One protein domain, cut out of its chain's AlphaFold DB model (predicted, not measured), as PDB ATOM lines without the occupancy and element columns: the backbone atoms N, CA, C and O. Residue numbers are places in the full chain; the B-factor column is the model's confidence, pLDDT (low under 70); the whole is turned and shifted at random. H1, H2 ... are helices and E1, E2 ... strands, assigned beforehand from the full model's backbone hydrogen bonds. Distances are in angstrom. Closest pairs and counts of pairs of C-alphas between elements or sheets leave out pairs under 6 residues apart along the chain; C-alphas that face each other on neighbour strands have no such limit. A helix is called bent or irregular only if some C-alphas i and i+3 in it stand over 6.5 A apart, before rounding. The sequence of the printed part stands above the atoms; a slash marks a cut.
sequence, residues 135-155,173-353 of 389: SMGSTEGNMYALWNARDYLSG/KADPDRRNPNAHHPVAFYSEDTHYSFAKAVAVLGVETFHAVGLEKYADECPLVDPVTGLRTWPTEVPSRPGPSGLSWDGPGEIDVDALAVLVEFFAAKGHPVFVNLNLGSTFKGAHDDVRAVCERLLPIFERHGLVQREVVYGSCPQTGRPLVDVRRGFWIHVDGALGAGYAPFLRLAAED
ATOM      1  N   SER A 135     -11.858   6.670 -26.988       98.56
ATOM      2  CA  SER A 135     -11.223   7.702 -26.154       98.56
ATOM      3  C   SER A 135     -10.027   7.168 -25.356       98.56
ATOM      4  O   SER A 135      -9.178   7.946 -24.922       98.56
ATOM      5  N   MET A 136      -9.955   5.852 -25.144       97.75
ATOM      6  CA  MET A 136      -8.784   5.148 -24.612       97.75
ATOM      7  C   MET A 136      -7.921   4.621 -25.781       97.75
ATOM      8  O   MET A 136      -7.632   5.338 -26.730       97.75
ATOM      9  N   GLY A 137      -7.502   3.355 -25.724       97.31
ATOM     10  CA  GLY A 137      -7.062   2.576 -26.884       97.31
ATOM     11  C   GLY A 137      -7.950   1.341 -27.036       97.31
ATOM     12  O   GLY A 137      -9.041   1.286 -26.465       97.31
ATOM     13  N   SER A 138      -7.463   0.298 -27.708       98.19
ATOM     14  CA  SER A 138      -8.245  -0.922 -27.970       98.19
ATOM     15  C   SER A 138      -8.743  -1.665 -26.727       98.19
ATOM     16  O   SER A 138      -9.654  -2.469 -26.842       98.19
ATOM     17  N   THR A 139      -8.243  -1.365 -25.523       97.81
ATOM     18  CA  THR A 139      -8.877  -1.816 -24.270       97.81
ATOM     19  C   THR A 139     -10.364  -1.442 -24.214       97.81
ATOM     20  O   THR A 139     -11.184  -2.287 -23.869       97.81
ATOM     21  N   GLU A 140     -10.725  -0.210 -24.589       98.38
ATOM     22  CA  GLU A 140     -12.125   0.236 -24.661       98.38
ATOM     23  C   GLU A 140     -12.880  -0.502 -25.770       98.38
ATOM     24  O   GLU A 140     -13.974  -1.007 -25.532       98.38
ATOM     25  N   GLY A 141     -12.271  -0.636 -26.951       98.12
ATOM     26  CA  GLY A 141     -12.864  -1.342 -28.090       98.12
ATOM     27  C   GLY A 141     -13.158  -2.811 -27.786       98.12
ATOM     28  O   GLY A 141     -14.262  -3.280 -28.038       98.12
ATOM     29  N   ASN A 142     -12.217  -3.516 -27.159       98.06
ATOM     30  CA  ASN A 142     -12.357  -4.915 -26.758       98.06
ATOM     31  C   ASN A 142     -13.406  -5.086 -25.648       98.06
ATOM     32  O   ASN A 142     -14.204  -6.022 -25.692       98.06
ATOM     33  N   MET A 143     -13.468  -4.159 -24.683       98.06
ATOM     34  CA  MET A 143     -14.555  -4.133 -23.697       98.06
ATOM     35  C   MET A 143     -15.913  -3.904 -24.366       98.06
ATOM     36  O   MET A 143     -16.874  -4.599 -24.045       98.06
ATOM     37  N   TYR A 144     -16.003  -2.963 -25.306       98.31
ATOM     38  CA  TYR A 144     -17.239  -2.691 -26.029       98.31
ATOM     39  C   TYR A 144     -17.670  -3.891 -26.879       98.31
ATOM     40  O   TYR A 144     -18.832  -4.284 -26.827       98.31
ATOM     41  N   ALA A 145     -16.741  -4.516 -27.607       98.25
ATOM     42  CA  ALA A 145     -16.999  -5.704 -28.412       98.25
ATOM     43  C   ALA A 145     -17.536  -6.855 -27.554       98.25
ATOM     44  O   ALA A 145     -18.569  -7.440 -27.879       98.25
ATOM     45  N   LEU A 146     -16.892  -7.131 -26.416       97.69
ATOM     46  CA  LEU A 146     -17.315  -8.192 -25.509       97.69
ATOM     47  C   LEU A 146     -18.652  -7.872 -24.823       97.69
ATOM     48  O   LEU A 146     -19.479  -8.765 -24.638       97.69
ATOM     49  N   TRP A 147     -18.901  -6.606 -24.478       98.25
ATOM     50  CA  TRP A 147     -20.189  -6.169 -23.938       98.25
ATOM     51  C   TRP A 147     -21.311  -6.356 -24.963       98.25
ATOM     52  O   TRP A 147     -22.333  -6.971 -24.647       98.25
ATOM     53  N   ASN A 148     -21.094  -5.877 -26.188       98.19
ATOM     54  CA  ASN A 148     -22.048  -5.979 -27.285       98.19
ATOM     55  C   ASN A 148     -22.347  -7.451 -27.604       98.19
ATOM     56  O   ASN A 148     -23.508  -7.861 -27.599       98.19
ATOM     57  N   ALA A 149     -21.309  -8.280 -27.741       98.44
ATOM     58  CA  ALA A 149     -21.454  -9.711 -27.973       98.44
ATOM     59  C   ALA A 149     -22.213 -10.415 -26.840       98.44
ATOM     60  O   ALA A 149     -23.144 -11.174 -27.110       98.44
ATOM     61  N   ARG A 150     -21.868 -10.148 -25.573       97.75
ATOM     62  CA  ARG A 150     -22.566 -10.729 -24.415       97.75
ATOM     63  C   ARG A 150     -24.055 -10.419 -24.472       97.75
ATOM     64  O   ARG A 150     -24.879 -11.323 -24.370       97.75
ATOM     65  N   ASP A 151     -24.411  -9.150 -24.640       96.56
ATOM     66  CA  ASP A 151     -25.810  -8.732 -24.616       96.56
ATOM     67  C   ASP A 151     -26.576  -9.239 -25.851       96.56
ATOM     68  O   ASP A 151     -27.721  -9.686 -25.724       96.56
ATOM     69  N   TYR A 152     -25.932  -9.272 -27.020       97.00
ATOM     70  CA  TYR A 152     -26.485  -9.846 -28.245       97.00
ATOM     71  C   TYR A 152     -26.782 -11.348 -28.095       97.00
ATOM     72  O   TYR A 152     -27.918 -11.773 -28.335       97.00
ATOM     73  N   LEU A 153     -25.798 -12.133 -27.643       96.75
ATOM     74  CA  LEU A 153     -25.876 -13.594 -27.511       96.75
ATOM     75  C   LEU A 153     -26.761 -14.044 -26.335       96.75
ATOM     76  O   LEU A 153     -27.407 -15.091 -26.409       96.75
ATOM     77  N   SER A 154     -26.844 -13.247 -25.266       95.56
ATOM     78  CA  SER A 154     -27.725 -13.495 -24.114       95.56
ATOM     79  C   SER A 154     -29.150 -12.958 -24.291       95.56
ATOM     80  O   SER A 154     -29.927 -12.998 -23.336       95.56
ATOM     81  N   GLY A 155     -29.505 -12.428 -25.466       92.62
ATOM     82  CA  GLY A 155     -30.878 -12.023 -25.771       92.62
ATOM     83  C   GLY A 155     -31.332 -10.721 -25.118       92.62
ATOM     84  O   GLY A 155     -32.494 -10.590 -24.752       92.62
ATOM     85  N   LYS A 173     -34.684  -8.237 -19.555       59.31
ATOM     86  CA  LYS A 173     -33.877  -9.411 -19.243       59.31
ATOM     87  C   LYS A 173     -34.504 -10.590 -19.980       59.31
ATOM     88  O   LYS A 173     -35.676 -10.871 -19.757       59.31
ATOM     89  N   ALA A 174     -33.722 -11.248 -20.832       65.31
ATOM     90  CA  ALA A 174     -34.116 -12.495 -21.471       65.31
ATOM     91  C   ALA A 174     -34.629 -13.500 -20.430       65.31
ATOM     92  O   ALA A 174     -33.968 -13.736 -19.410       65.31
ATOM     93  N   ASP A 175     -35.801 -14.075 -20.688       64.56
ATOM     94  CA  ASP A 175     -36.320 -15.172 -19.879       64.56
ATOM     95  C   ASP A 175     -35.485 -16.439 -20.143       64.56
ATOM     96  O   ASP A 175     -34.983 -16.621 -21.254       64.56
ATOM     97  N   PRO A 176     -35.302 -17.332 -19.156       65.31
ATOM     98  CA  PRO A 176     -34.615 -18.599 -19.384       65.31
ATOM     99  C   PRO A 176     -35.313 -19.407 -20.483       65.31
ATOM    100  O   PRO A 176     -36.526 -19.636 -20.414       65.31
ATOM    101  N   ASP A 177     -34.557 -19.877 -21.477       70.12
ATOM    102  CA  ASP A 177     -35.101 -20.797 -22.471       70.12
ATOM    103  C   ASP A 177     -35.336 -22.165 -21.814       70.12
ATOM    104  O   ASP A 177     -34.418 -22.838 -21.345       70.12
ATOM    105  N   ARG A 178     -36.608 -22.575 -21.759       65.19
ATOM    106  CA  ARG A 178     -37.028 -23.837 -21.135       65.19
ATOM    107  C   ARG A 178     -36.599 -25.075 -21.925       65.19
ATOM    108  O   ARG A 178     -36.647 -26.168 -21.366       65.19
ATOM    109  N   ARG A 179     -36.242 -24.935 -23.206       81.38
ATOM    110  CA  ARG A 179     -35.816 -26.043 -24.078       81.38
ATOM    111  C   ARG A 179     -34.301 -26.213 -24.094       81.38
ATOM    112  O   ARG A 179     -33.833 -27.346 -24.132       81.38
ATOM    113  N   ASN A 180     -33.556 -25.114 -24.024       90.19
ATOM    114  CA  ASN A 180     -32.100 -25.127 -23.949       90.19
ATOM    115  C   ASN A 180     -31.625 -24.227 -22.790       90.19
ATOM    116  O   ASN A 180     -31.542 -23.010 -22.960       90.19
ATOM    117  N   PRO A 181     -31.254 -24.799 -21.627       92.31
ATOM    118  CA  PRO A 181     -30.860 -24.011 -20.457       92.31
ATOM    119  C   PRO A 181     -29.584 -23.182 -20.676       92.31
ATOM    120  O   PRO A 181     -29.320 -22.256 -19.911       92.31
ATOM    121  N   ASN A 182     -28.805 -23.486 -21.717       96.31
ATOM    122  CA  ASN A 182     -27.554 -22.810 -22.044       96.31
ATOM    123  C   ASN A 182     -27.724 -21.707 -23.100       96.31
ATOM    124  O   ASN A 182     -26.778 -20.969 -23.372       96.31
ATOM    125  N   ALA A 183     -28.928 -21.536 -23.662       94.75
ATOM    126  CA  ALA A 183     -29.164 -20.643 -24.794       94.75
ATOM    127  C   ALA A 183     -28.798 -19.175 -24.525       94.75
ATOM    128  O   ALA A 183     -28.518 -18.456 -25.479       94.75
ATOM    129  N   HIS A 184     -28.799 -18.720 -23.269       95.31
ATOM    130  CA  HIS A 184     -28.445 -17.345 -22.884       95.31
ATOM    131  C   HIS A 184     -27.127 -17.246 -22.101       95.31
ATOM    132  O   HIS A 184     -26.843 -16.196 -21.522       95.31
ATOM    133  N   HIS A 185     -26.332 -18.319 -22.085       97.12
ATOM    134  CA  HIS A 185     -25.034 -18.399 -21.417       97.12
ATOM    135  C   HIS A 185     -23.924 -18.480 -22.486       97.12
ATOM    136  O   HIS A 185     -23.522 -19.586 -22.848       97.12
ATOM    137  N   PRO A 186     -23.442 -17.345 -23.026       98.25
ATOM    138  CA  PRO A 186     -22.357 -17.335 -24.003       98.25
ATOM    139  C   PRO A 186     -21.029 -17.778 -23.392       98.25
ATOM    140  O   PRO A 186     -20.742 -17.453 -22.243       98.25
ATOM    141  N   VAL A 187     -20.221 -18.477 -24.187       98.81
ATOM    142  CA  VAL A 187     -18.892 -18.964 -23.794       98.81
ATOM    143  C   VAL A 187     -17.828 -18.298 -24.661       98.81
ATOM    144  O   VAL A 187     -17.953 -18.286 -25.888       98.81
ATOM    145  N   ALA A 188     -16.802 -17.732 -24.024       98.81
ATOM    146  CA  ALA A 188     -15.702 -17.041 -24.693       98.81
ATOM    147  C   ALA A 188     -14.494 -17.957 -24.962       98.81
ATOM    148  O   ALA A 188     -14.071 -18.717 -24.085       98.81
ATOM    149  N   PHE A 189     -13.914 -17.814 -26.157       98.88
ATOM    150  CA  PHE A 189     -12.736 -18.532 -26.648       98.88
ATOM    151  C   PHE A 189     -11.720 -17.541 -27.221       98.88
ATOM    152  O   PHE A 189     -12.084 -16.639 -27.975       98.88
ATOM    153  N   TYR A 190     -10.455 -17.708 -26.852       98.75
ATOM    154  CA  TYR A 190      -9.323 -16.922 -27.340       98.75
ATOM    155  C   TYR A 190      -8.013 -17.637 -26.999       98.75
ATOM    156  O   TYR A 190      -8.004 -18.486 -26.102       98.75
ATOM    157  N   SER A 191      -6.942 -17.325 -27.728       98.69
ATOM    158  CA  SER A 191      -5.635 -17.975 -27.585       98.69
ATOM    159  C   SER A 191      -4.900 -17.573 -26.299       98.69
ATOM    160  O   SER A 191      -5.195 -16.539 -25.694       98.69
ATOM    161  N   GLU A 192      -3.892 -18.352 -25.908       98.25
ATOM    162  CA  GLU A 192      -2.955 -18.001 -24.825       98.25
ATOM    163  C   GLU A 192      -2.074 -16.770 -25.142       98.25
ATOM    164  O   GLU A 192      -1.541 -16.141 -24.230       98.25
ATOM    165  N   ASP A 193      -1.969 -16.369 -26.415       98.50
ATOM    166  CA  ASP A 193      -1.259 -15.158 -26.860       98.50
ATOM    167  C   ASP A 193      -2.159 -13.900 -26.875       98.50
ATOM    168  O   ASP A 193      -1.723 -12.802 -27.252       98.50
ATOM    169  N   THR A 194      -3.416 -14.021 -26.436       97.81
ATOM    170  CA  THR A 194      -4.350 -12.895 -26.337       97.81
ATOM    171  C   THR A 194      -3.920 -11.877 -25.276       97.81
ATOM    172  O   THR A 194      -3.545 -12.208 -24.151       97.81
ATOM    173  N   HIS A 195      -4.023 -10.587 -25.611       96.31
ATOM    174  CA  HIS A 195      -3.621  -9.499 -24.721       96.31
ATOM    175  C   HIS A 195      -4.401  -9.492 -23.394       96.31
ATOM    176  O   HIS A 195      -5.624  -9.642 -23.363       96.31
ATOM    177  N   TYR A 196      -3.718  -9.184 -22.283       90.88
ATOM    178  CA  TYR A 196      -4.305  -9.221 -20.935       90.88
ATOM    179  C   TYR A 196      -5.561  -8.341 -20.767       90.88
ATOM    180  O   TYR A 196      -6.346  -8.553 -19.838       90.88
ATOM    181  N   SER A 197      -5.754  -7.312 -21.608       86.50
ATOM    182  CA  SER A 197      -6.957  -6.469 -21.547       86.50
ATOM    183  C   SER A 197      -8.235  -7.275 -21.760       86.50
ATOM    184  O   SER A 197      -9.262  -6.907 -21.196       86.50
ATOM    185  N   PHE A 198      -8.179  -8.382 -22.509       86.88
ATOM    186  CA  PHE A 198      -9.314  -9.290 -22.672       86.88
ATOM    187  C   PHE A 198      -9.678  -9.994 -21.372       86.88
ATOM    188  O   PHE A 198     -10.833  -9.935 -20.969       86.88
ATOM    189  N   ALA A 199      -8.704 -10.565 -20.658       86.81
ATOM    190  CA  ALA A 199      -8.955 -11.182 -19.353       86.81
ATOM    191  C   ALA A 199      -9.577 -10.178 -18.359       86.81
ATOM    192  O   ALA A 199     -10.505 -10.510 -17.620       86.81
ATOM    193  N   LYS A 200      -9.130  -8.913 -18.392       86.50
ATOM    194  CA  LYS A 200      -9.765  -7.826 -17.624       86.50
ATOM    195  C   LYS A 200     -11.209  -7.573 -18.072       86.50
ATOM    196  O   LYS A 200     -12.085  -7.465 -17.218       86.50
ATOM    197  N   ALA A 201     -11.471  -7.489 -19.377       90.94
ATOM    198  CA  ALA A 201     -12.811  -7.263 -19.921       90.94
ATOM    199  C   ALA A 201     -13.783  -8.403 -19.571       90.94
ATOM    200  O   ALA A 201     -14.909  -8.130 -19.156       90.94
ATOM    201  N   VAL A 202     -13.331  -9.658 -19.663       89.62
ATOM    202  CA  VAL A 202     -14.061 -10.867 -19.245       89.62
ATOM    203  C   VAL A 202     -14.512 -10.736 -17.791       89.62
ATOM    204  O   VAL A 202     -15.705 -10.851 -17.507       89.62
ATOM    205  N   ALA A 203     -13.589 -10.393 -16.886       91.75
ATOM    206  CA  ALA A 203     -13.900 -10.210 -15.470       91.75
ATOM    207  C   ALA A 203     -14.859  -9.034 -15.213       91.75
ATOM    208  O   ALA A 203     -15.819  -9.176 -14.458       91.75
ATOM    209  N   VAL A 204     -14.636  -7.877 -15.850       93.88
ATOM    210  CA  VAL A 204     -15.482  -6.679 -15.682       93.88
ATOM    211  C   VAL A 204     -16.915  -6.927 -16.156       93.88
ATOM    212  O   VAL A 204     -17.865  -6.453 -15.532       93.88
ATOM    213  N   LEU A 205     -17.083  -7.656 -17.258       95.19
ATOM    214  CA  LEU A 205     -18.384  -7.885 -17.884       95.19
ATOM    215  C   LEU A 205     -19.078  -9.161 -17.405       95.19
ATOM    216  O   LEU A 205     -20.230  -9.381 -17.790       95.19
ATOM    217  N   GLY A 206     -18.414  -9.982 -16.588       94.38
ATOM    218  CA  GLY A 206     -18.937 -11.274 -16.151       94.38
ATOM    219  C   GLY A 206     -19.244 -12.200 -17.328       94.38
ATOM    220  O   GLY A 206     -20.284 -12.853 -17.331       94.38
ATOM    221  N   VAL A 207     -18.395 -12.187 -18.359       95.56
ATOM    222  CA  VAL A 207     -18.446 -13.192 -19.431       95.56
ATOM    223  C   VAL A 207     -17.672 -14.416 -18.965       95.56
ATOM    224  O   VAL A 207     -16.629 -14.278 -18.334       95.56
ATOM    225  N   GLU A 208     -18.176 -15.608 -19.258       97.81
ATOM    226  CA  GLU A 208     -17.547 -16.852 -18.824       97.81
ATOM    227  C   GLU A 208     -16.678 -17.429 -19.949       97.81
ATOM    228  O   GLU A 208     -17.100 -17.538 -21.104       97.81
ATOM    229  N   THR A 209     -15.431 -17.775 -19.627       98.75
ATOM    230  CA  THR A 209     -14.525 -18.445 -20.569       98.75
ATOM    231  C   THR A 209     -14.849 -19.929 -20.645       98.75
ATOM    232  O   THR A 209     -15.401 -20.505 -19.704       98.75
ATOM    233  N   PHE A 210     -14.455 -20.587 -21.735       98.75
ATOM    234  CA  PHE A 210     -14.629 -22.036 -21.860       98.75
ATOM    235  C   PHE A 210     -13.956 -22.810 -20.717       98.75
ATOM    236  O   PHE A 210     -14.486 -23.826 -20.281       98.75
ATOM    237  N   HIS A 211     -12.834 -22.312 -20.191       98.62
ATOM    238  CA  HIS A 211     -12.163 -22.890 -19.031       98.62
ATOM    239  C   HIS A 211     -13.041 -22.826 -17.774       98.62
ATOM    240  O   HIS A 211     -13.244 -23.846 -17.120       98.62
ATOM    241  N   ALA A 212     -13.604 -21.653 -17.457       98.44
ATOM    242  CA  ALA A 212     -14.453 -21.476 -16.280       98.44
ATOM    243  C   ALA A 212     -15.709 -22.359 -16.354       98.44
ATOM    244  O   ALA A 212     -15.985 -23.129 -15.433       98.44
ATOM    245  N   VAL A 213     -16.413 -22.326 -17.492       98.62
ATOM    246  CA  VAL A 213     -17.609 -23.155 -17.718       98.62
ATOM    247  C   VAL A 213     -17.251 -24.642 -17.758       98.62
ATOM    248  O   VAL A 213     -18.001 -25.476 -17.247       98.62
ATOM    249  N   GLY A 214     -16.101 -24.982 -18.340       98.50
ATOM    250  CA  GLY A 214     -15.542 -26.328 -18.369       98.50
ATOM    251  C   GLY A 214     -15.342 -26.882 -16.964       98.50
ATOM    252  O   GLY A 214     -15.864 -27.947 -16.654       98.50
ATOM    253  N   LEU A 215     -14.679 -26.136 -16.079       98.25
ATOM    254  CA  LEU A 215     -14.487 -26.540 -14.685       98.25
ATOM    255  C   LEU A 215     -15.795 -26.603 -13.889       98.25
ATOM    256  O   LEU A 215     -15.975 -27.525 -13.096       98.25
ATOM    257  N   GLU A 216     -16.703 -25.645 -14.079       98.25
ATOM    258  CA  GLU A 216     -17.939 -25.579 -13.292       98.25
ATOM    259  C   GLU A 216     -18.956 -26.652 -13.700       98.25
ATOM    260  O   GLU A 216     -19.584 -27.277 -12.843       98.25
ATOM    261  N   LYS A 217     -19.141 -26.869 -15.006       98.25
ATOM    262  CA  LYS A 217     -20.252 -27.678 -15.535       98.25
ATOM    263  C   LYS A 217     -19.809 -28.992 -16.167       98.25
ATOM    264  O   LYS A 217     -20.636 -29.895 -16.273       98.25
ATOM    265  N   TYR A 218     -18.550 -29.098 -16.596       98.38
ATOM    266  CA  TYR A 218     -18.053 -30.165 -17.475       98.38
ATOM    267  C   TYR A 218     -16.658 -30.668 -17.056       98.38
ATOM    268  O   TYR A 218     -15.812 -30.949 -17.908       98.38
ATOM    269  N   ALA A 219     -16.398 -30.740 -15.746       97.25
ATOM    270  CA  ALA A 219     -15.049 -30.850 -15.179       97.25
ATOM    271  C   ALA A 219     -14.203 -31.992 -15.776       97.25
ATOM    272  O   ALA A 219     -13.048 -31.772 -16.132       97.25
ATOM    273  N   ASP A 220     -14.802 -33.173 -15.964       97.75
ATOM    274  CA  ASP A 220     -14.128 -34.380 -16.467       97.75
ATOM    275  C   ASP A 220     -14.340 -34.624 -17.976       97.75
ATOM    276  O   ASP A 220     -14.016 -35.689 -18.503       97.75
ATOM    277  N   GLU A 221     -14.914 -33.653 -18.689       98.56
ATOM    278  CA  GLU A 221     -15.299 -33.785 -20.097       98.56
ATOM    279  C   GLU A 221     -14.392 -32.984 -21.047       98.56
ATOM    280  O   GLU A 221     -14.774 -32.755 -22.195       98.56
ATOM    281  N   CYS A 222     -13.196 -32.560 -20.609       98.62
ATOM    282  CA  CYS A 222     -12.274 -31.835 -21.487       98.62
ATOM    283  C   CYS A 222     -11.978 -32.666 -22.756       98.62
ATOM    284  O   CYS A 222     -11.482 -33.804 -22.674       98.62
ATOM    285  N   PRO A 223     -12.290 -32.132 -23.954       98.56
ATOM    286  CA  PRO A 223     -12.123 -32.885 -25.189       98.56
ATOM    287  C   PRO A 223     -10.654 -32.955 -25.630       98.56
ATOM    288  O   PRO A 223     -10.296 -33.877 -26.368       98.56
ATOM    289  N   LEU A 224      -9.809 -32.041 -25.141       98.38
ATOM    290  CA  LEU A 224      -8.379 -31.972 -25.428       98.38
ATOM    291  C   LEU A 224      -7.553 -32.811 -24.445       98.38
ATOM    292  O   LEU A 224      -7.987 -33.118 -23.335       98.38
ATOM    293  N   VAL A 225      -6.347 -33.178 -24.875       98.31
ATOM    294  CA  VAL A 225      -5.337 -33.840 -24.044       98.31
ATOM    295  C   VAL A 225      -4.158 -32.888 -23.911       98.31
ATOM    296  O   VAL A 225      -3.619 -32.437 -24.919       98.31
ATOM    297  N   ASP A 226      -3.771 -32.586 -22.677       97.81
ATOM    298  CA  ASP A 226      -2.637 -31.722 -22.381       97.81
ATOM    299  C   ASP A 226      -1.326 -32.380 -22.862       97.81
ATOM    300  O   ASP A 226      -1.046 -33.528 -22.493       97.81
ATOM    301  N   PRO A 227      -0.513 -31.695 -23.689       95.69
ATOM    302  CA  PRO A 227       0.659 -32.299 -24.322       95.69
ATOM    303  C   PRO A 227       1.802 -32.592 -23.339       95.69
ATOM    304  O   PRO A 227       2.688 -33.382 -23.661       95.69
ATOM    305  N   VAL A 228       1.796 -31.985 -22.147       96.94
ATOM    306  CA  VAL A 228       2.844 -32.165 -21.131       96.94
ATOM    307  C   VAL A 228       2.524 -33.345 -20.215       96.94
ATOM    308  O   VAL A 228       3.389 -34.164 -19.909       96.94
ATOM    309  N   THR A 229       1.279 -33.432 -19.757       97.50
ATOM    310  CA  THR A 229       0.831 -34.389 -18.737       97.50
ATOM    311  C   THR A 229       0.113 -35.603 -19.321       97.50
ATOM    312  O   THR A 229       0.016 -36.632 -18.652       97.50
ATOM    313  N   GLY A 230      -0.406 -35.507 -20.549       97.31
ATOM    314  CA  GLY A 230      -1.249 -36.532 -21.168       97.31
ATOM    315  C   GLY A 230      -2.649 -36.646 -20.552       97.31
ATOM    316  O   GLY A 230      -3.370 -37.603 -20.842       97.31
ATOM    317  N   LEU A 231      -3.041 -35.705 -19.688       97.69
ATOM    318  CA  LEU A 231      -4.336 -35.690 -19.008       97.69
ATOM    319  C   LEU A 231      -5.356 -34.833 -19.766       97.69
ATOM    320  O   LEU A 231      -5.009 -33.905 -20.488       97.69
ATOM    321  N   ARG A 232      -6.645 -35.124 -19.570       98.12
ATOM    322  CA  ARG A 232      -7.756 -34.309 -20.088       98.12
ATOM    323  C   ARG A 232      -8.093 -33.181 -19.116       98.12
ATOM    324  O   ARG A 232      -9.145 -33.194 -18.483       98.12
ATOM    325  N   THR A 233      -7.179 -32.235 -18.953       98.06
ATOM    326  CA  THR A 233      -7.393 -31.026 -18.146       98.06
ATOM    327  C   THR A 233      -7.828 -29.872 -19.037       98.06
ATOM    328  O   THR A 233      -7.314 -29.723 -20.144       98.06
ATOM    329  N   TRP A 234      -8.781 -29.061 -18.579       98.62
ATOM    330  CA  TRP A 234      -9.189 -27.856 -19.302       98.62
ATOM    331  C   TRP A 234      -8.025 -26.856 -19.350       98.62
ATOM    332  O   TRP A 234      -7.581 -26.432 -18.281       98.62
ATOM    333  N   PRO A 235      -7.513 -26.481 -20.540       98.50
ATOM    334  CA  PRO A 235      -6.533 -25.408 -20.626       98.50
ATOM    335  C   PRO A 235      -7.205 -24.076 -20.269       98.50
ATOM    336  O   PRO A 235      -8.418 -23.923 -20.430       98.50
ATOM    337  N   THR A 236      -6.429 -23.125 -19.756       98.19
ATOM    338  CA  THR A 236      -6.931 -21.811 -19.322       98.19
ATOM    339  C   THR A 236      -7.396 -20.952 -20.496       98.19
ATOM    340  O   THR A 236      -8.422 -20.273 -20.403       98.19
ATOM    341  N   GLU A 237      -6.678 -21.044 -21.612       98.69
ATOM    342  CA  GLU A 237      -6.950 -20.408 -22.897       98.69
ATOM    343  C   GLU A 237      -6.870 -21.455 -24.019       98.69
ATOM    344  O   GLU A 237      -6.421 -22.585 -23.808       98.69
ATOM    345  N   VAL A 238      -7.351 -21.122 -25.217       98.81
ATOM    346  CA  VAL A 238      -7.197 -22.014 -26.369       98.81
ATOM    347  C   VAL A 238      -5.697 -22.130 -26.674       98.81
ATOM    348  O   VAL A 238      -5.031 -21.095 -26.734       98.81
ATOM    349  N   PRO A 239      -5.151 -23.345 -26.865       98.75
ATOM    350  CA  PRO A 239      -3.741 -23.500 -27.199       98.75
ATOM    351  C   PRO A 239      -3.356 -22.690 -28.440       98.75
ATOM    352  O   PRO A 239      -4.089 -22.677 -29.433       98.75
ATOM    353  N   SER A 240      -2.200 -22.042 -28.390       98.81
ATOM    354  CA  SER A 240      -1.521 -21.530 -29.577       98.81
ATOM    355  C   SER A 240      -0.699 -22.646 -30.224       98.81
ATOM    356  O   SER A 240      -0.307 -23.624 -29.578       98.81
ATOM    357  N   ARG A 241      -0.402 -22.502 -31.516       98.56
ATOM    358  CA  ARG A 241       0.380 -23.482 -32.278       98.56
ATOM    359  C   ARG A 241       1.752 -23.721 -31.626       98.56
ATOM    360  O   ARG A 241       2.407 -22.757 -31.218       98.56
ATOM    361  N   PRO A 242       2.229 -24.977 -31.566       98.25
ATOM    362  CA  PRO A 242       3.516 -25.293 -30.963       98.25
ATOM    363  C   PRO A 242       4.697 -24.891 -31.856       98.25
ATOM    364  O   PRO A 242       4.595 -24.869 -33.085       98.25
ATOM    365  N   GLY A 243       5.837 -24.611 -31.226       97.94
ATOM    366  CA  GLY A 243       7.124 -24.425 -31.890       97.94
ATOM    367  C   GLY A 243       7.961 -25.708 -31.946       97.94
ATOM    368  O   GLY A 243       7.454 -26.807 -31.697       97.94
ATOM    369  N   PRO A 244       9.268 -25.594 -32.252       98.12
ATOM    370  CA  PRO A 244      10.207 -26.719 -32.243       98.12
ATOM    371  C   PRO A 244      10.236 -27.521 -30.935       98.12
ATOM    372  O   PRO A 244      10.535 -28.715 -30.965       98.12
ATOM    373  N   SER A 245       9.917 -26.901 -29.796       97.19
ATOM    374  CA  SER A 245       9.812 -27.588 -28.504       97.19
ATOM    375  C   SER A 245       8.627 -28.560 -28.401       97.19
ATOM    376  O   SER A 245       8.594 -29.375 -27.478       97.19
ATOM    377  N   GLY A 246       7.656 -28.477 -29.316       97.06
ATOM    378  CA  GLY A 246       6.363 -29.157 -29.210       97.06
ATOM    379  C   GLY A 246       5.361 -28.450 -28.289       97.06
ATOM    380  O   GLY A 246       4.275 -28.979 -28.071       97.06
ATOM    381  N   LEU A 247       5.705 -27.267 -27.763       97.56
ATOM    382  CA  LEU A 247       4.875 -26.433 -26.886       97.56
ATOM    383  C   LEU A 247       4.747 -25.003 -27.444       97.56
ATOM    384  O   LEU A 247       5.458 -24.617 -28.367       97.56
ATOM    385  N   SER A 248       3.835 -24.207 -26.890       97.50
ATOM    386  CA  SER A 248       3.456 -22.879 -27.405       97.50
ATOM    387  C   SER A 248       4.479 -21.760 -27.163       97.50
ATOM    388  O   SER A 248       4.500 -20.761 -27.891       97.50
ATOM    389  N   TRP A 249       5.347 -21.894 -26.155       97.62
ATOM    390  CA  TRP A 249       6.240 -20.810 -25.717       97.62
ATOM    391  C   TRP A 249       7.268 -20.388 -26.782       97.62
ATOM    392  O   TRP A 249       7.638 -19.216 -26.829       97.62
ATOM    393  N   ASP A 250       7.690 -21.308 -27.654       98.12
ATOM    394  CA  ASP A 250       8.538 -21.047 -28.828       98.12
ATOM    395  C   ASP A 250       7.779 -21.184 -30.161       98.12
ATOM    396  O   ASP A 250       8.386 -21.184 -31.233       98.12
ATOM    397  N   GLY A 251       6.451 -21.309 -30.096       98.50
ATOM    398  CA  GLY A 251       5.564 -21.321 -31.254       98.50
ATOM    399  C   GLY A 251       5.297 -19.923 -31.818       98.50
ATOM    400  O   GLY A 251       5.615 -18.917 -31.174       98.50
ATOM    401  N   PRO A 252       4.659 -19.837 -33.000       98.19
ATOM    402  CA  PRO A 252       4.449 -18.573 -33.710       98.19
ATOM    403  C   PRO A 252       3.535 -17.598 -32.958       98.19
ATOM    404  O   PRO A 252       3.646 -16.395 -33.155       98.19
ATOM    405  N   GLY A 253       2.678 -18.096 -32.059       98.44
ATOM    406  CA  GLY A 253       1.711 -17.278 -31.319       98.44
ATOM    407  C   GLY A 253       0.347 -17.134 -31.976       98.44
ATOM    408  O   GLY A 253      -0.429 -16.280 -31.565       98.44
ATOM    409  N   GLU A 254       0.094 -17.926 -33.013       98.81
ATOM    410  CA  GLU A 254      -1.207 -18.065 -33.662       98.81
ATOM    411  C   GLU A 254      -2.042 -19.100 -32.907       98.81
ATOM    412  O   GLU A 254      -1.503 -20.122 -32.467       98.81
ATOM    413  N   ILE A 255      -3.348 -18.885 -32.816       98.81
ATOM    414  CA  ILE A 255      -4.298 -19.846 -32.260       98.81
ATOM    415  C   ILE A 255      -4.231 -21.187 -33.006       98.81
ATOM    416  O   ILE A 255      -4.170 -21.244 -34.237       98.81
ATOM    417  N   ASP A 256      -4.267 -22.296 -32.270       98.81
ATOM    418  CA  ASP A 256      -4.437 -23.613 -32.874       98.81
ATOM    419  C   ASP A 256      -5.902 -23.779 -33.313       98.81
ATOM    420  O   ASP A 256      -6.814 -23.953 -32.498       98.81
ATOM    421  N   VAL A 257      -6.129 -23.696 -34.626       98.81
ATOM    422  CA  VAL A 257      -7.465 -23.744 -35.240       98.81
ATOM    423  C   VAL A 257      -8.174 -25.077 -34.978       98.81
ATOM    424  O   VAL A 257      -9.397 -25.097 -34.808       98.81
ATOM    425  N   ASP A 258      -7.442 -26.189 -34.904       98.69
ATOM    426  CA  ASP A 258      -8.040 -27.496 -34.628       98.69
ATOM    427  C   ASP A 258      -8.423 -27.623 -33.152       98.69
ATOM    428  O   ASP A 258      -9.540 -28.061 -32.845       98.69
ATOM    429  N   ALA A 259      -7.558 -27.186 -32.233       98.75
ATOM    430  CA  ALA A 259      -7.885 -27.149 -30.809       98.75
ATOM    431  C   ALA A 259      -9.087 -26.229 -30.536       98.75
ATOM    432  O   ALA A 259     -10.009 -26.617 -29.809       98.75
ATOM    433  N   LEU A 260      -9.126 -25.053 -31.175       98.88
ATOM    434  CA  LEU A 260     -10.267 -24.137 -31.136       98.88
ATOM    435  C   LEU A 260     -11.547 -24.834 -31.600       98.88
ATOM    436  O   LEU A 260     -12.547 -24.812 -30.887       98.88
ATOM    437  N   ALA A 261     -11.527 -25.469 -32.773       98.88
ATOM    438  CA  ALA A 261     -12.704 -26.120 -33.339       98.88
ATOM    439  C   ALA A 261     -13.241 -27.246 -32.446       98.88
ATOM    440  O   ALA A 261     -14.454 -27.369 -32.281       98.88
ATOM    441  N   VAL A 262     -12.356 -28.034 -31.828       98.88
ATOM    442  CA  VAL A 262     -12.736 -29.088 -30.874       98.88
ATOM    443  C   VAL A 262     -13.418 -28.502 -29.635       98.88
ATOM    444  O   VAL A 262     -14.449 -29.019 -29.196       98.88
ATOM    445  N   LEU A 263     -12.875 -27.415 -29.080       98.94
ATOM    446  CA  LEU A 263     -13.470 -26.728 -27.936       98.94
ATOM    447  C   LEU A 263     -14.819 -26.094 -28.308       98.94
ATOM    448  O   LEU A 263     -15.805 -26.304 -27.606       98.94
ATOM    449  N   VAL A 264     -14.901 -25.376 -29.430       98.88
ATOM    450  CA  VAL A 264     -16.147 -24.741 -29.886       98.88
ATOM    451  C   VAL A 264     -17.237 -25.777 -30.158       98.88
ATOM    452  O   VAL A 264     -18.358 -25.597 -29.682       98.88
ATOM    453  N   GLU A 265     -16.927 -26.880 -30.849       98.88
ATOM    454  CA  GLU A 265     -17.869 -27.988 -31.086       98.88
ATOM    455  C   GLU A 265     -18.466 -28.502 -29.774       98.88
ATOM    456  O   GLU A 265     -19.679 -28.694 -29.678       98.88
ATOM    457  N   PHE A 266     -17.631 -28.686 -28.749       98.88
ATOM    458  CA  PHE A 266     -18.060 -29.210 -27.457       98.88
ATOM    459  C   PHE A 266     -19.129 -28.331 -26.792       98.88
ATOM    460  O   PHE A 266     -20.159 -28.841 -26.345       98.88
ATOM    461  N   PHE A 267     -18.923 -27.013 -26.738       98.88
ATOM    462  CA  PHE A 267     -19.885 -26.096 -26.111       98.88
ATOM    463  C   PHE A 267     -21.089 -25.804 -27.015       98.88
ATOM    464  O   PHE A 267     -22.219 -25.733 -26.515       98.88
ATOM    465  N   ALA A 268     -20.885 -25.709 -28.332       98.62
ATOM    466  CA  ALA A 268     -21.961 -25.529 -29.306       98.62
ATOM    467  C   ALA A 268     -22.953 -26.703 -29.269       98.62
ATOM    468  O   ALA A 268     -24.162 -26.479 -29.194       98.62
ATOM    469  N   ALA A 269     -22.462 -27.947 -29.194       98.50
ATOM    470  CA  ALA A 269     -23.294 -29.147 -29.065       98.50
ATOM    471  C   ALA A 269     -24.132 -29.172 -27.775       98.50
ATOM    472  O   ALA A 269     -25.195 -29.792 -27.721       98.50
ATOM    473  N   LYS A 270     -23.680 -28.475 -26.726       98.44
ATOM    474  CA  LYS A 270     -24.421 -28.301 -25.468       98.44
ATOM    475  C   LYS A 270     -25.365 -27.093 -25.495       98.44
ATOM    476  O   LYS A 270     -25.996 -26.796 -24.482       98.44
ATOM    477  N   GLY A 271     -25.485 -26.410 -26.632       97.50
ATOM    478  CA  GLY A 271     -26.434 -25.324 -26.851       97.50
ATOM    479  C   GLY A 271     -25.973 -23.953 -26.353       97.50
ATOM    480  O   GLY A 271     -26.805 -23.048 -26.248       97.50
ATOM    481  N   HIS A 272     -24.688 -23.789 -26.034       98.56
ATOM    482  CA  HIS A 272     -24.126 -22.487 -25.689       98.56
ATOM    483  C   HIS A 272     -23.914 -21.630 -26.952       98.56
ATOM    484  O   HIS A 272     -23.395 -22.141 -27.947       98.56
ATOM    485  N   PRO A 273     -24.265 -20.331 -26.935       98.62
ATOM    486  CA  PRO A 273     -23.754 -19.395 -27.923       98.62
ATOM    487  C   PRO A 273     -22.251 -19.141 -27.729       98.62
ATOM    488  O   PRO A 273     -21.717 -19.287 -26.628       98.62
ATOM    489  N   VAL A 274     -21.566 -18.750 -28.803       98.88
ATOM    490  CA  VAL A 274     -20.097 -18.762 -28.881       98.88
ATOM    491  C   VAL A 274     -19.549 -17.360 -29.145       98.88
ATOM    492  O   VAL A 274     -19.936 -16.714 -30.113       98.88
ATOM    493  N   PHE A 275     -18.610 -16.894 -28.328       98.88
ATOM    494  CA  PHE A 275     -17.797 -15.711 -28.619       98.88
ATOM    495  C   PHE A 275     -16.355 -16.143 -28.895       98.88
ATOM    496  O   PHE A 275     -15.758 -16.814 -28.059       98.88
ATOM    497  N   VAL A 276     -15.783 -15.740 -30.027       98.88
ATOM    498  CA  VAL A 276     -14.374 -15.998 -30.362       98.88
ATOM    499  C   VAL A 276     -13.659 -14.668 -30.562       98.88
ATOM    500  O   VAL A 276     -14.120 -13.846 -31.353       98.88
ATOM    501  N   ASN A 277     -12.539 -14.464 -29.870       98.88
ATOM    502  CA  ASN A 277     -11.601 -13.386 -30.166       98.88
ATOM    503  C   ASN A 277     -10.374 -13.945 -30.896       98.88
ATOM    504  O   ASN A 277      -9.766 -14.900 -30.414       98.88
ATOM    505  N   LEU A 278     -10.012 -13.307 -32.007       98.88
ATOM    506  CA  LEU A 278      -8.853 -13.640 -32.835       98.88
ATOM    507  C   LEU A 278      -7.886 -12.459 -32.880       98.88
ATOM    508  O   LEU A 278      -8.299 -11.317 -33.079       98.88
ATOM    509  N   ASN A 279      -6.600 -12.714 -32.681       98.81
ATOM    510  CA  ASN A 279      -5.567 -11.690 -32.640       98.81
ATOM    511  C   ASN A 279      -5.026 -11.411 -34.044       98.81
ATOM    512  O   ASN A 279      -4.452 -12.285 -34.686       98.81
ATOM    513  N   LEU A 280      -5.128 -10.163 -34.499       98.69
ATOM    514  CA  LEU A 280      -4.469  -9.709 -35.720       98.69
ATOM    515  C   LEU A 280      -3.294  -8.806 -35.329       98.69
ATOM    516  O   LEU A 280      -3.434  -7.588 -35.194       98.69
ATOM    517  N   GLY A 281      -2.133  -9.425 -35.112       98.25
ATOM    518  CA  GLY A 281      -0.944  -8.804 -34.533       98.25
ATOM    519  C   GLY A 281      -0.911  -8.942 -33.007       98.25
ATOM    520  O   GLY A 281      -1.095  -7.950 -32.298       98.25
ATOM    521  N   SER A 282      -0.673 -10.156 -32.497       98.12
ATOM    522  CA  SER A 282      -0.575 -10.446 -31.059       98.12
ATOM    523  C   SER A 282       0.505  -9.605 -30.365       98.12
ATOM    524  O   SER A 282       1.488  -9.179 -30.971       98.12
ATOM    525  N   THR A 283       0.335  -9.325 -29.071       96.69
ATOM    526  CA  THR A 283       1.118  -8.271 -28.401       96.69
ATOM    527  C   THR A 283       2.617  -8.553 -28.347       96.69
ATOM    528  O   THR A 283       3.409  -7.634 -28.541       96.69
ATOM    529  N   PHE A 284       3.016  -9.790 -28.048       97.81
ATOM    530  CA  PHE A 284       4.432 -10.117 -27.865       97.81
ATOM    531  C   PHE A 284       5.084 -10.629 -29.150       97.81
ATOM    532  O   PHE A 284       6.184 -10.203 -29.489       97.81
ATOM    533  N   LYS A 285       4.399 -11.525 -29.871       98.19
ATOM    534  CA  LYS A 285       4.944 -12.192 -31.063       98.19
ATOM    535  C   LYS A 285       4.556 -11.511 -32.378       98.19
ATOM    536  O   LYS A 285       5.153 -11.812 -33.404       98.19
ATOM    537  N   GLY A 286       3.589 -10.588 -32.367       98.19
ATOM    538  CA  GLY A 286       3.100  -9.937 -33.584       98.19
ATOM    539  C   GLY A 286       2.345 -10.886 -34.517       98.19
ATOM    540  O   GLY A 286       2.261 -10.596 -35.704       98.19
ATOM    541  N   ALA A 287       1.827 -11.998 -33.989       98.44
ATOM    542  CA  ALA A 287       1.225 -13.081 -34.761       98.44
ATOM    543  C   ALA A 287      -0.165 -12.723 -35.296       98.44
ATOM    544  O   ALA A 287      -0.879 -11.915 -34.694       98.44
ATOM    545  N   HIS A 288      -0.566 -13.362 -36.390       98.75
ATOM    546  CA  HIS A 288      -1.869 -13.174 -37.022       98.75
ATOM    547  C   HIS A 288      -2.617 -14.495 -36.991       98.75
ATOM    548  O   HIS A 288      -2.296 -15.401 -37.754       98.75
ATOM    549  N   ASP A 289      -3.612 -14.599 -36.115       98.81
ATOM    550  CA  ASP A 289      -4.534 -15.728 -36.146       98.81
ATOM    551  C   ASP A 289      -5.147 -15.825 -37.543       98.81
ATOM    552  O   ASP A 289      -5.589 -14.819 -38.105       98.81
ATOM    553  N   ASP A 290      -5.187 -17.035 -38.099       98.44
ATOM    554  CA  ASP A 290      -5.763 -17.276 -39.418       98.44
ATOM    555  C   ASP A 290      -7.294 -17.181 -39.353       98.44
ATOM    556  O   ASP A 290      -8.016 -18.175 -39.232       98.44
ATOM    557  N   VAL A 291      -7.793 -15.943 -39.382       98.38
ATOM    558  CA  VAL A 291      -9.218 -15.618 -39.264       98.38
ATOM    559  C   VAL A 291     -10.033 -16.329 -40.341       98.38
ATOM    560  O   VAL A 291     -11.116 -16.842 -40.042       98.38
ATOM    561  N   ARG A 292      -9.506 -16.432 -41.564       97.81
ATOM    562  CA  ARG A 292     -10.148 -17.154 -42.663       97.81
ATOM    563  C   ARG A 292     -10.297 -18.636 -42.331       97.81
ATOM    564  O   ARG A 292     -11.419 -19.147 -42.376       97.81
ATOM    565  N   ALA A 293      -9.209 -19.305 -41.954       98.06
ATOM    566  CA  ALA A 293      -9.242 -20.724 -41.612       98.06
ATOM    567  C   ALA A 293     -10.146 -21.003 -40.403       98.06
ATOM    568  O   ALA A 293     -10.899 -21.978 -40.412       98.06
ATOM    569  N   VAL A 294     -10.142 -20.133 -39.386       98.56
ATOM    570  CA  VAL A 294     -11.061 -20.238 -38.243       98.56
ATOM    571  C   VAL A 294     -12.515 -20.145 -38.703       98.56
ATOM    572  O   VAL A 294     -13.318 -21.013 -38.357       98.56
ATOM    573  N   CYS A 295     -12.871 -19.140 -39.502       97.94
ATOM    574  CA  CYS A 295     -14.232 -18.980 -40.019       97.94
ATOM    575  C   CYS A 295     -14.688 -20.206 -40.825       97.94
ATOM    576  O   CYS A 295     -15.774 -20.735 -40.580       97.94
ATOM    577  N   GLU A 296     -13.845 -20.705 -41.731       97.75
ATOM    578  CA  GLU A 296     -14.133 -21.903 -42.532       97.75
ATOM    579  C   GLU A 296     -14.283 -23.161 -41.668       97.75
ATOM    580  O   GLU A 296     -15.149 -24.001 -41.926       97.75
ATOM    581  N   ARG A 297     -13.475 -23.288 -40.612       98.31
ATOM    582  CA  ARG A 297     -13.517 -24.437 -39.702       98.31
ATOM    583  C   ARG A 297     -14.739 -24.415 -38.786       98.31
ATOM    584  O   ARG A 297     -15.285 -25.482 -38.488       98.31
ATOM    585  N   LEU A 298     -15.161 -23.233 -38.337       98.62
ATOM    586  CA  LEU A 298     -16.246 -23.068 -37.369       98.62
ATOM    587  C   LEU A 298     -17.634 -22.950 -38.011       98.62
ATOM    588  O   LEU A 298     -18.610 -23.362 -37.384       98.62
ATOM    589  N   LEU A 299     -17.766 -22.461 -39.249       98.19
ATOM    590  CA  LEU A 299     -19.081 -22.332 -39.889       98.19
ATOM    591  C   LEU A 299     -19.868 -23.661 -39.919       98.19
ATOM    592  O   LEU A 299     -21.010 -23.661 -39.455       98.19
ATOM    593  N   PRO A 300     -19.300 -24.813 -40.340       98.50
ATOM    594  CA  PRO A 300     -20.040 -26.078 -40.342       98.50
ATOM    595  C   PRO A 300     -20.443 -26.552 -38.937       98.50
ATOM    596  O   PRO A 300     -21.409 -27.302 -38.786       98.50
ATOM    597  N   ILE A 301     -19.698 -26.149 -37.901       98.75
ATOM    598  CA  ILE A 301     -20.036 -26.402 -36.493       98.75
ATOM    599  C   ILE A 301     -21.257 -25.561 -36.112       98.75
ATOM    600  O   ILE A 301     -22.232 -26.082 -35.566       98.75
ATOM    601  N   PHE A 302     -21.245 -24.274 -36.456       98.56
ATOM    602  CA  PHE A 302     -22.360 -23.368 -36.202       98.56
ATOM    603  C   PHE A 302     -23.633 -23.793 -36.936       98.56
ATOM    604  O   PHE A 302     -24.709 -23.755 -36.345       98.56
ATOM    605  N   GLU A 303     -23.538 -24.236 -38.188       98.12
ATOM    606  CA  GLU A 303     -24.682 -24.756 -38.944       98.12
ATOM    607  C   GLU A 303     -25.271 -26.006 -38.285       98.12
ATOM    608  O   GLU A 303     -26.479 -26.072 -38.050       98.12
ATOM    609  N   ARG A 304     -24.415 -26.972 -37.922       98.50
ATOM    610  CA  ARG A 304     -24.828 -28.237 -37.295       98.50
ATOM    611  C   ARG A 304     -25.593 -28.024 -35.992       98.50
ATOM    612  O   ARG A 304     -26.548 -28.751 -35.728       98.50
ATOM    613  N   HIS A 305     -25.192 -27.025 -35.209       98.19
ATOM    614  CA  HIS A 305     -25.773 -26.730 -33.895       98.19
ATOM    615  C   HIS A 305     -26.762 -25.557 -33.905       98.19
ATOM    616  O   HIS A 305     -27.148 -25.067 -32.845       98.19
ATOM    617  N   GLY A 306     -27.203 -25.105 -35.086       97.25
ATOM    618  CA  GLY A 306     -28.239 -24.075 -35.215       97.25
ATOM    619  C   GLY A 306     -27.821 -22.690 -34.710       97.25
ATOM    620  O   GLY A 306     -28.651 -21.932 -34.220       97.25
ATOM    621  N   LEU A 307     -26.535 -22.348 -34.802       98.00
ATOM    622  CA  LEU A 307     -25.985 -21.056 -34.385       98.00
ATOM    623  C   LEU A 307     -25.906 -20.037 -35.532       98.00
ATOM    624  O   LEU A 307     -25.646 -18.872 -35.268       98.00
ATOM    625  N   VAL A 308     -26.162 -20.402 -36.791       97.62
ATOM    626  CA  VAL A 308     -26.228 -19.405 -37.884       97.62
ATOM    627  C   VAL A 308     -27.494 -18.554 -37.784       97.62
ATOM    628  O   VAL A 308     -27.433 -17.330 -37.877       97.62
ATOM    629  N   GLN A 309     -28.633 -19.194 -37.521       95.62
ATOM    630  CA  GLN A 309     -29.897 -18.537 -37.205       95.62
ATOM    631  C   GLN A 309     -30.569 -19.276 -36.051       95.62
ATOM    632  O   GLN A 309     -30.869 -20.463 -36.162       95.62
ATOM    633  N   ARG A 310     -30.835 -18.562 -34.959       93.94
ATOM    634  CA  ARG A 310     -31.558 -19.065 -33.792       93.94
ATOM    635  C   ARG A 310     -32.589 -18.065 -33.306       93.94
ATOM    636  O   ARG A 310     -32.353 -16.859 -33.302       93.94
ATOM    637  N   GLU A 311     -33.708 -18.592 -32.836       93.44
ATOM    638  CA  GLU A 311     -34.693 -17.830 -32.076       93.44
ATOM    639  C   GLU A 311     -34.107 -17.435 -30.714       93.44
ATOM    640  O   GLU A 311     -33.510 -18.260 -30.018       93.44
ATOM    641  N   VAL A 312     -34.271 -16.174 -30.323       92.06
ATOM    642  CA  VAL A 312     -33.803 -15.651 -29.036       92.06
ATOM    643  C   VAL A 312     -34.954 -14.982 -28.310       92.06
ATOM    644  O   VAL A 312     -35.569 -14.043 -28.809       92.06
ATOM    645  N   VAL A 313     -35.252 -15.476 -27.108       90.25
ATOM    646  CA  VAL A 313     -36.271 -14.876 -26.249       90.25
ATOM    647  C   VAL A 313     -35.656 -13.673 -25.550       90.25
ATOM    648  O   VAL A 313     -34.874 -13.837 -24.618       90.25
ATOM    649  N   TYR A 314     -36.034 -12.464 -25.955       88.56
ATOM    650  CA  TYR A 314     -35.486 -11.237 -25.368       88.56
ATOM    651  C   TYR A 314     -36.355 -10.631 -24.261       88.56
ATOM    652  O   TYR A 314     -36.054  -9.557 -23.747       88.56
ATOM    653  N   GLY A 315     -37.421 -11.335 -23.869       85.88
ATOM    654  CA  GLY A 315     -38.270 -11.033 -22.719       85.88
ATOM    655  C   GLY A 315     -39.711 -11.472 -22.924       85.88
ATOM    656  O   GLY A 315     -39.982 -12.357 -23.730       85.88
ATOM    657  N   SER A 316     -40.641 -10.814 -22.232       85.19
ATOM    658  CA  SER A 316     -42.068 -11.144 -22.268       85.19
ATOM    659  C   SER A 316     -42.948  -9.914 -22.512       85.19
ATOM    660  O   SER A 316     -42.669  -8.813 -22.034       85.19
ATOM    661  N   CYS A 317     -44.037 -10.096 -23.259       82.69
ATOM    662  CA  CYS A 317     -45.030  -9.060 -23.532       82.69
ATOM    663  C   CYS A 317     -45.714  -8.620 -22.221       82.69
ATOM    664  O   CYS A 317     -46.335  -9.463 -21.570       82.69
ATOM    665  N   PRO A 318     -45.694  -7.322 -21.854       79.81
ATOM    666  CA  PRO A 318     -46.273  -6.850 -20.592       79.81
ATOM    667  C   PRO A 318     -47.770  -7.145 -20.428       79.81
ATOM    668  O   PRO A 318     -48.243  -7.322 -19.312       79.81
ATOM    669  N   GLN A 319     -48.525  -7.196 -21.529       85.06
ATOM    670  CA  GLN A 319     -49.974  -7.407 -21.506       85.06
ATOM    671  C   GLN A 319     -50.367  -8.886 -21.462       85.06
ATOM    672  O   GLN A 319     -51.398  -9.227 -20.893       85.06
ATOM    673  N   THR A 320     -49.588  -9.761 -22.103       86.44
ATOM    674  CA  THR A 320     -49.979 -11.168 -22.315       86.44
ATOM    675  C   THR A 320     -49.073 -12.173 -21.614       86.44
ATOM    676  O   THR A 320     -49.415 -13.350 -21.558       86.44
ATOM    677  N   GLY A 321     -47.907 -11.746 -21.118       83.88
ATOM    678  CA  GLY A 321     -46.886 -12.625 -20.545       83.88
ATOM    679  C   GLY A 321     -46.260 -13.595 -21.552       83.88
ATOM    680  O   GLY A 321     -45.546 -14.509 -21.157       83.88
ATOM    681  N   ARG A 322     -46.545 -13.444 -22.853       86.06
ATOM    682  CA  ARG A 322     -45.974 -14.299 -23.896       86.06
ATOM    683  C   ARG A 322     -44.520 -13.916 -24.195       86.06
ATOM    684  O   ARG A 322     -44.253 -12.716 -24.281       86.06
ATOM    685  N   PRO A 323     -43.639 -14.896 -24.471       85.81
ATOM    686  CA  PRO A 323     -42.271 -14.634 -24.904       85.81
ATOM    687  C   PRO A 323     -42.223 -13.749 -26.154       85.81
ATOM    688  O   PRO A 323     -42.941 -13.997 -27.129       85.81
ATOM    689  N   LEU A 324     -41.376 -12.726 -26.111       88.75
ATOM    690  CA  LEU A 324     -40.964 -11.927 -27.257       88.75
ATOM    691  C   LEU A 324     -39.706 -12.558 -27.846       88.75
ATOM    692  O   LEU A 324     -38.754 -12.827 -27.115       88.75
ATOM    693  N   VAL A 325     -39.727 -12.807 -29.153       89.88
ATOM    694  CA  VAL A 325     -38.690 -13.568 -29.855       89.88
ATOM    695  C   VAL A 325     -38.237 -12.795 -31.086       89.88
ATOM    696  O   VAL A 325     -39.072 -12.236 -31.798       89.88
ATOM    697  N   ASP A 326     -36.931 -12.762 -31.327       91.94
ATOM    698  CA  ASP A 326     -36.321 -12.368 -32.598       91.94
ATOM    699  C   ASP A 326     -35.357 -13.464 -33.089       91.94
ATOM    700  O   ASP A 326     -35.135 -14.461 -32.399       91.94
ATOM    701  N   VAL A 327     -34.844 -13.326 -34.313       95.00
ATOM    702  CA  VAL A 327     -33.875 -14.269 -34.890       95.00
ATOM    703  C   VAL A 327     -32.502 -13.612 -34.905       95.00
ATOM    704  O   VAL A 327     -32.354 -12.490 -35.387       95.00
ATOM    705  N   ARG A 328     -31.498 -14.316 -34.381       96.38
ATOM    706  CA  ARG A 328     -30.108 -13.853 -34.277       96.38
ATOM    707  C   ARG A 328     -29.143 -14.949 -34.694       96.38
ATOM    708  O   ARG A 328     -29.494 -16.128 -34.651       96.38
ATOM    709  N   ARG A 329     -27.902 -14.580 -35.003       98.25
ATOM    710  CA  ARG A 329     -26.807 -15.555 -34.968       98.25
ATOM    711  C   ARG A 329     -26.460 -15.884 -33.511       98.25
ATOM    712  O   ARG A 329     -26.594 -15.059 -32.615       98.25
ATOM    713  N   GLY A 330     -26.051 -17.115 -33.267       98.19
ATOM    714  CA  GLY A 330     -25.620 -17.650 -31.978       98.19
ATOM    715  C   GLY A 330     -24.113 -17.628 -31.776       98.19
ATOM    716  O   GLY A 330     -23.625 -18.260 -30.845       98.19
ATOM    717  N   PHE A 331     -23.382 -16.925 -32.636       98.75
ATOM    718  CA  PHE A 331     -21.948 -16.737 -32.502       98.75
ATOM    719  C   PHE A 331     -21.545 -15.287 -32.775       98.75
ATOM    720  O   PHE A 331     -22.238 -14.561 -33.490       98.75
ATOM    721  N   TRP A 332     -20.409 -14.882 -32.220       98.81
ATOM    722  CA  TRP A 332     -19.768 -13.600 -32.474       98.81
ATOM    723  C   TRP A 332     -18.266 -13.825 -32.637       98.81
ATOM    724  O   TRP A 332     -17.617 -14.303 -31.709       98.81
ATOM    725  N   ILE A 333     -17.724 -13.482 -33.805       98.69
ATOM    726  CA  ILE A 333     -16.279 -13.491 -34.056       98.69
ATOM    727  C   ILE A 333     -15.813 -12.041 -34.005       98.69
ATOM    728  O   ILE A 333     -16.338 -11.189 -34.719       98.69
ATOM    729  N   HIS A 334     -14.871 -11.766 -33.118       98.75
ATOM    730  CA  HIS A 334     -14.231 -10.469 -32.960       98.75
ATOM    731  C   HIS A 334     -12.757 -10.588 -33.334       98.75
ATOM    732  O   HIS A 334     -12.103 -11.564 -32.971       98.75
ATOM    733  N   VAL A 335     -12.240  -9.583 -34.034       98.75
ATOM    734  CA  VAL A 335     -10.822  -9.493 -34.382       98.75
ATOM    735  C   VAL A 335     -10.196  -8.388 -33.542       98.75
ATOM    736  O   VAL A 335     -10.484  -7.205 -33.737       98.75
ATOM    737  N   ASP A 336      -9.315  -8.758 -32.613       98.75
ATOM    738  CA  ASP A 336      -8.441  -7.806 -31.934       98.75
ATOM    739  C   ASP A 336      -7.311  -7.393 -32.875       98.75
ATOM    740  O   ASP A 336      -6.206  -7.941 -32.871       98.75
ATOM    741  N   GLY A 337      -7.631  -6.416 -33.715       98.44
ATOM    742  CA  GLY A 337      -6.703  -5.770 -34.624       98.44
ATOM    743  C   GLY A 337      -6.039  -4.529 -34.044       98.44
ATOM    744  O   GLY A 337      -5.697  -3.644 -34.826       98.44
ATOM    745  N   ALA A 338      -5.865  -4.432 -32.714       98.25
ATOM    746  CA  ALA A 338      -5.295  -3.254 -32.048       98.25
ATOM    747  C   ALA A 338      -4.016  -2.725 -32.710       98.25
ATOM    748  O   ALA A 338      -3.789  -1.518 -32.747       98.25
ATOM    749  N   LEU A 339      -3.209  -3.643 -33.237       98.06
ATOM    750  CA  LEU A 339      -2.034  -3.347 -34.036       98.06
ATOM    751  C   LEU A 339      -2.283  -3.637 -35.527       98.06
ATOM    752  O   LEU A 339      -2.132  -2.751 -36.370       98.06
ATOM    753  N   GLY A 340      -2.651  -4.876 -35.864       98.38
ATOM    754  CA  GLY A 340      -2.614  -5.368 -37.240       98.38
ATOM    755  C   GLY A 340      -3.667  -4.786 -38.173       98.38
ATOM    756  O   GLY A 340      -3.392  -4.656 -39.363       98.38
ATOM    757  N   ALA A 341      -4.827  -4.345 -37.676       98.56
ATOM    758  CA  ALA A 341      -5.877  -3.809 -38.550       98.56
ATOM    759  C   ALA A 341      -5.479  -2.478 -39.216       98.56
ATOM    760  O   ALA A 341      -6.091  -2.075 -40.206       98.56
ATOM    761  N   GLY A 342      -4.436  -1.813 -38.703       98.44
ATOM    762  CA  GLY A 342      -3.858  -0.609 -39.295       98.44
ATOM    763  C   GLY A 342      -2.932  -0.862 -40.489       98.44
ATOM    764  O   GLY A 342      -2.760   0.053 -41.290       98.44
ATOM    765  N   TYR A 343      -2.347  -2.059 -40.636       98.69
ATOM    766  CA  TYR A 343      -1.405  -2.357 -41.729       98.69
ATOM    767  C   TYR A 343      -1.771  -3.573 -42.583       98.69
ATOM    768  O   TYR A 343      -1.408  -3.608 -43.759       98.69
ATOM    769  N   ALA A 344      -2.476  -4.563 -42.029       98.62
ATOM    770  CA  ALA A 344      -2.778  -5.814 -42.718       98.62
ATOM    771  C   ALA A 344      -3.516  -5.606 -44.055       98.62
ATOM    772  O   ALA A 344      -3.121  -6.254 -45.025       98.62
ATOM    773  N   PRO A 345      -4.480  -4.664 -44.185       98.69
ATOM    774  CA  PRO A 345      -5.103  -4.372 -45.476       98.69
ATOM    775  C   PRO A 345      -4.103  -3.936 -46.550       98.69
ATOM    776  O   PRO A 345      -4.223  -4.338 -47.700       98.69
ATOM    777  N   PHE A 346      -3.088  -3.145 -46.192       98.56
ATOM    778  CA  PHE A 346      -2.098  -2.655 -47.155       98.56
ATOM    779  C   PHE A 346      -1.106  -3.739 -47.571       98.56
ATOM    780  O   PHE A 346      -0.711  -3.788 -48.732       98.56
ATOM    781  N   LEU A 347      -0.726  -4.625 -46.646       98.31
ATOM    782  CA  LEU A 347       0.105  -5.781 -46.982       98.31
ATOM    783  C   LEU A 347      -0.654  -6.731 -47.917       98.31
ATOM    784  O   LEU A 347      -0.101  -7.162 -48.924       98.31
ATOM    785  N   ARG A 348      -1.940  -6.983 -47.647       98.06
ATOM    786  CA  ARG A 348      -2.810  -7.774 -48.532       98.06
ATOM    787  C   ARG A 348      -3.002  -7.121 -49.901       98.06
ATOM    788  O   ARG A 348      -2.907  -7.807 -50.909       98.06
ATOM    789  N   LEU A 349      -3.162  -5.799 -49.955       97.88
ATOM    790  CA  LEU A 349      -3.251  -5.053 -51.211       97.88
ATOM    791  C   LEU A 349      -1.985  -5.216 -52.074       97.88
ATOM    792  O   LEU A 349      -2.085  -5.371 -53.288       97.88
ATOM    793  N   ALA A 350      -0.802  -5.232 -51.448       98.31
ATOM    794  CA  ALA A 350       0.452  -5.548 -52.133       98.31
ATOM    795  C   ALA A 350       0.536  -7.022 -52.566       98.31
ATOM    796  O   ALA A 350       1.062  -7.310 -53.633       98.31
ATOM    797  N   ALA A 351      -0.006  -7.958 -51.780       97.75
ATOM    798  CA  ALA A 351      -0.063  -9.371 -52.160       97.75
ATOM    799  C   ALA A 351      -0.995  -9.637 -53.362       97.75
ATOM    800  O   ALA A 351      -0.719 -10.533 -54.156       97.75
ATOM    801  N   GLU A 352      -2.071  -8.860 -53.512       97.19
ATOM    802  CA  GLU A 352      -3.015  -8.958 -54.636       97.19
ATOM    803  C   GLU A 352      -2.457  -8.374 -55.949       97.19
ATOM    804  O   GLU A 352      -2.767  -8.891 -57.024       97.19
ATOM    805  N   ASP A 353      -1.623  -7.329 -55.879       97.69
ATOM    806  CA  ASP A 353      -0.975  -6.694 -57.041       97.69
ATOM    807  C   ASP A 353       0.525  -6.397 -56.796       97.69
ATOM    808  O   ASP A 353       0.946  -5.237 -56.728       97.69
TER     809      ASP A 353
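AT A GLANCE: This is residues 135 to 155 and 173 to 353 of the 389 residues of an uncharacterized protein of Kitasatospora aureofaciens (UniProt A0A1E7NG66). A small sheet of three parallel strands, E1, E2 and E5, makes the core, with H4 and H5 side by side over one face and H1 over the other. H2 packs on H1, H3 packs on E1, and at opposite ends residues 317 to 322, the turn of the hairpin E3 and E4, and residues 345 to 353, mostly H6, stick out. The 202 printed residues run H1 E1 H2 H3 H4 E2 H5 E3 E4 E5 H6; the order across the parallel sheet is E1, E2, E5, and E3 and E4 are antiparallel. The class is mixed, with under half of the residues in named elements. The whole is compact, with a radius of gyration of the C-alphas of 17.9 A and spans of 61 by 43 by 32 A.

HOW THE PARTS SIT: H1, residues 138 to 153, is on the sheet of E1, residues 187 to 189, E2, residues 274 to 279, and E5, residues 331 to 336. Its height over the sheet is 9.3 A, it runs along the strands, and its closest C-alphas to E5 are those of Ala 149 and Trp 332, 6.2 A apart. E1 and E2 are parallel, with N 275 and O 187 within hydrogen-bond range at 2.9 A; E2 and E5 are parallel, with N 334 and O 276 at 2.8 A. H2, residues 196 to 205, touches H1 at a steep tilt of 42 degrees, closest at the C-alphas of Met 143 and Ala 201, 5.2 A. H3, residues 210 to 217, is on the sheet, its C-alpha 210 being 5.6 A from that of Val 187. H4, residues 257 to 269, and H5, residues 291 to 304, lie on the same face, opposite to H1, giving three layers, helices on both faces of a sheet. They touch at a shallow tilt of 24 degrees, closest at the C-alphas of Val 257 and Val 294, 5.9 A. E1, H2, H3, H4 and E2 form a strand-helix-strand unit, two parallel neighbour strands with helices between. E3, residues 310 to 316, and E4, residues 323 to 328, form a hairpin, with N 312 and O 326 2.8 A apart; E4 runs on into E5 at 50 degrees. H6, residues 344 to 352, touches no helix. In H1, H2, H3, H4 and H6 every O i to N i+4 pair is within hydrogen-bond range; in H5, 8 of 10 are.

IN THESE COORDINATES: H1 begins at C-alpha 138 (-8.245, -0.922, -27.970) and is 21.7 A long. H4 is 17.8 A and H5 20.2 A; H5 is only just irregular, with C-alphas 297 and 300 6.8 A apart. E3 is 17.5 A, E2 16.6 A and E5 16.2 A. H6 ends at C-alpha 352 (-3.015, -8.958, -54.636).

THE WHOLE: The C-alphas of Pro 244 and Gln 319 are the two farthest apart, 64.1 A. Residues 156 to 172 are not printed; C-alphas 155 and 173 are 7.6 A apart across the cut. The links H3 to H4, 39 residues, and E2 to H5, 11 residues, are long. The mean pLDDT of the printed part is 95.6; residues 173 to 176 and 178 are under 70.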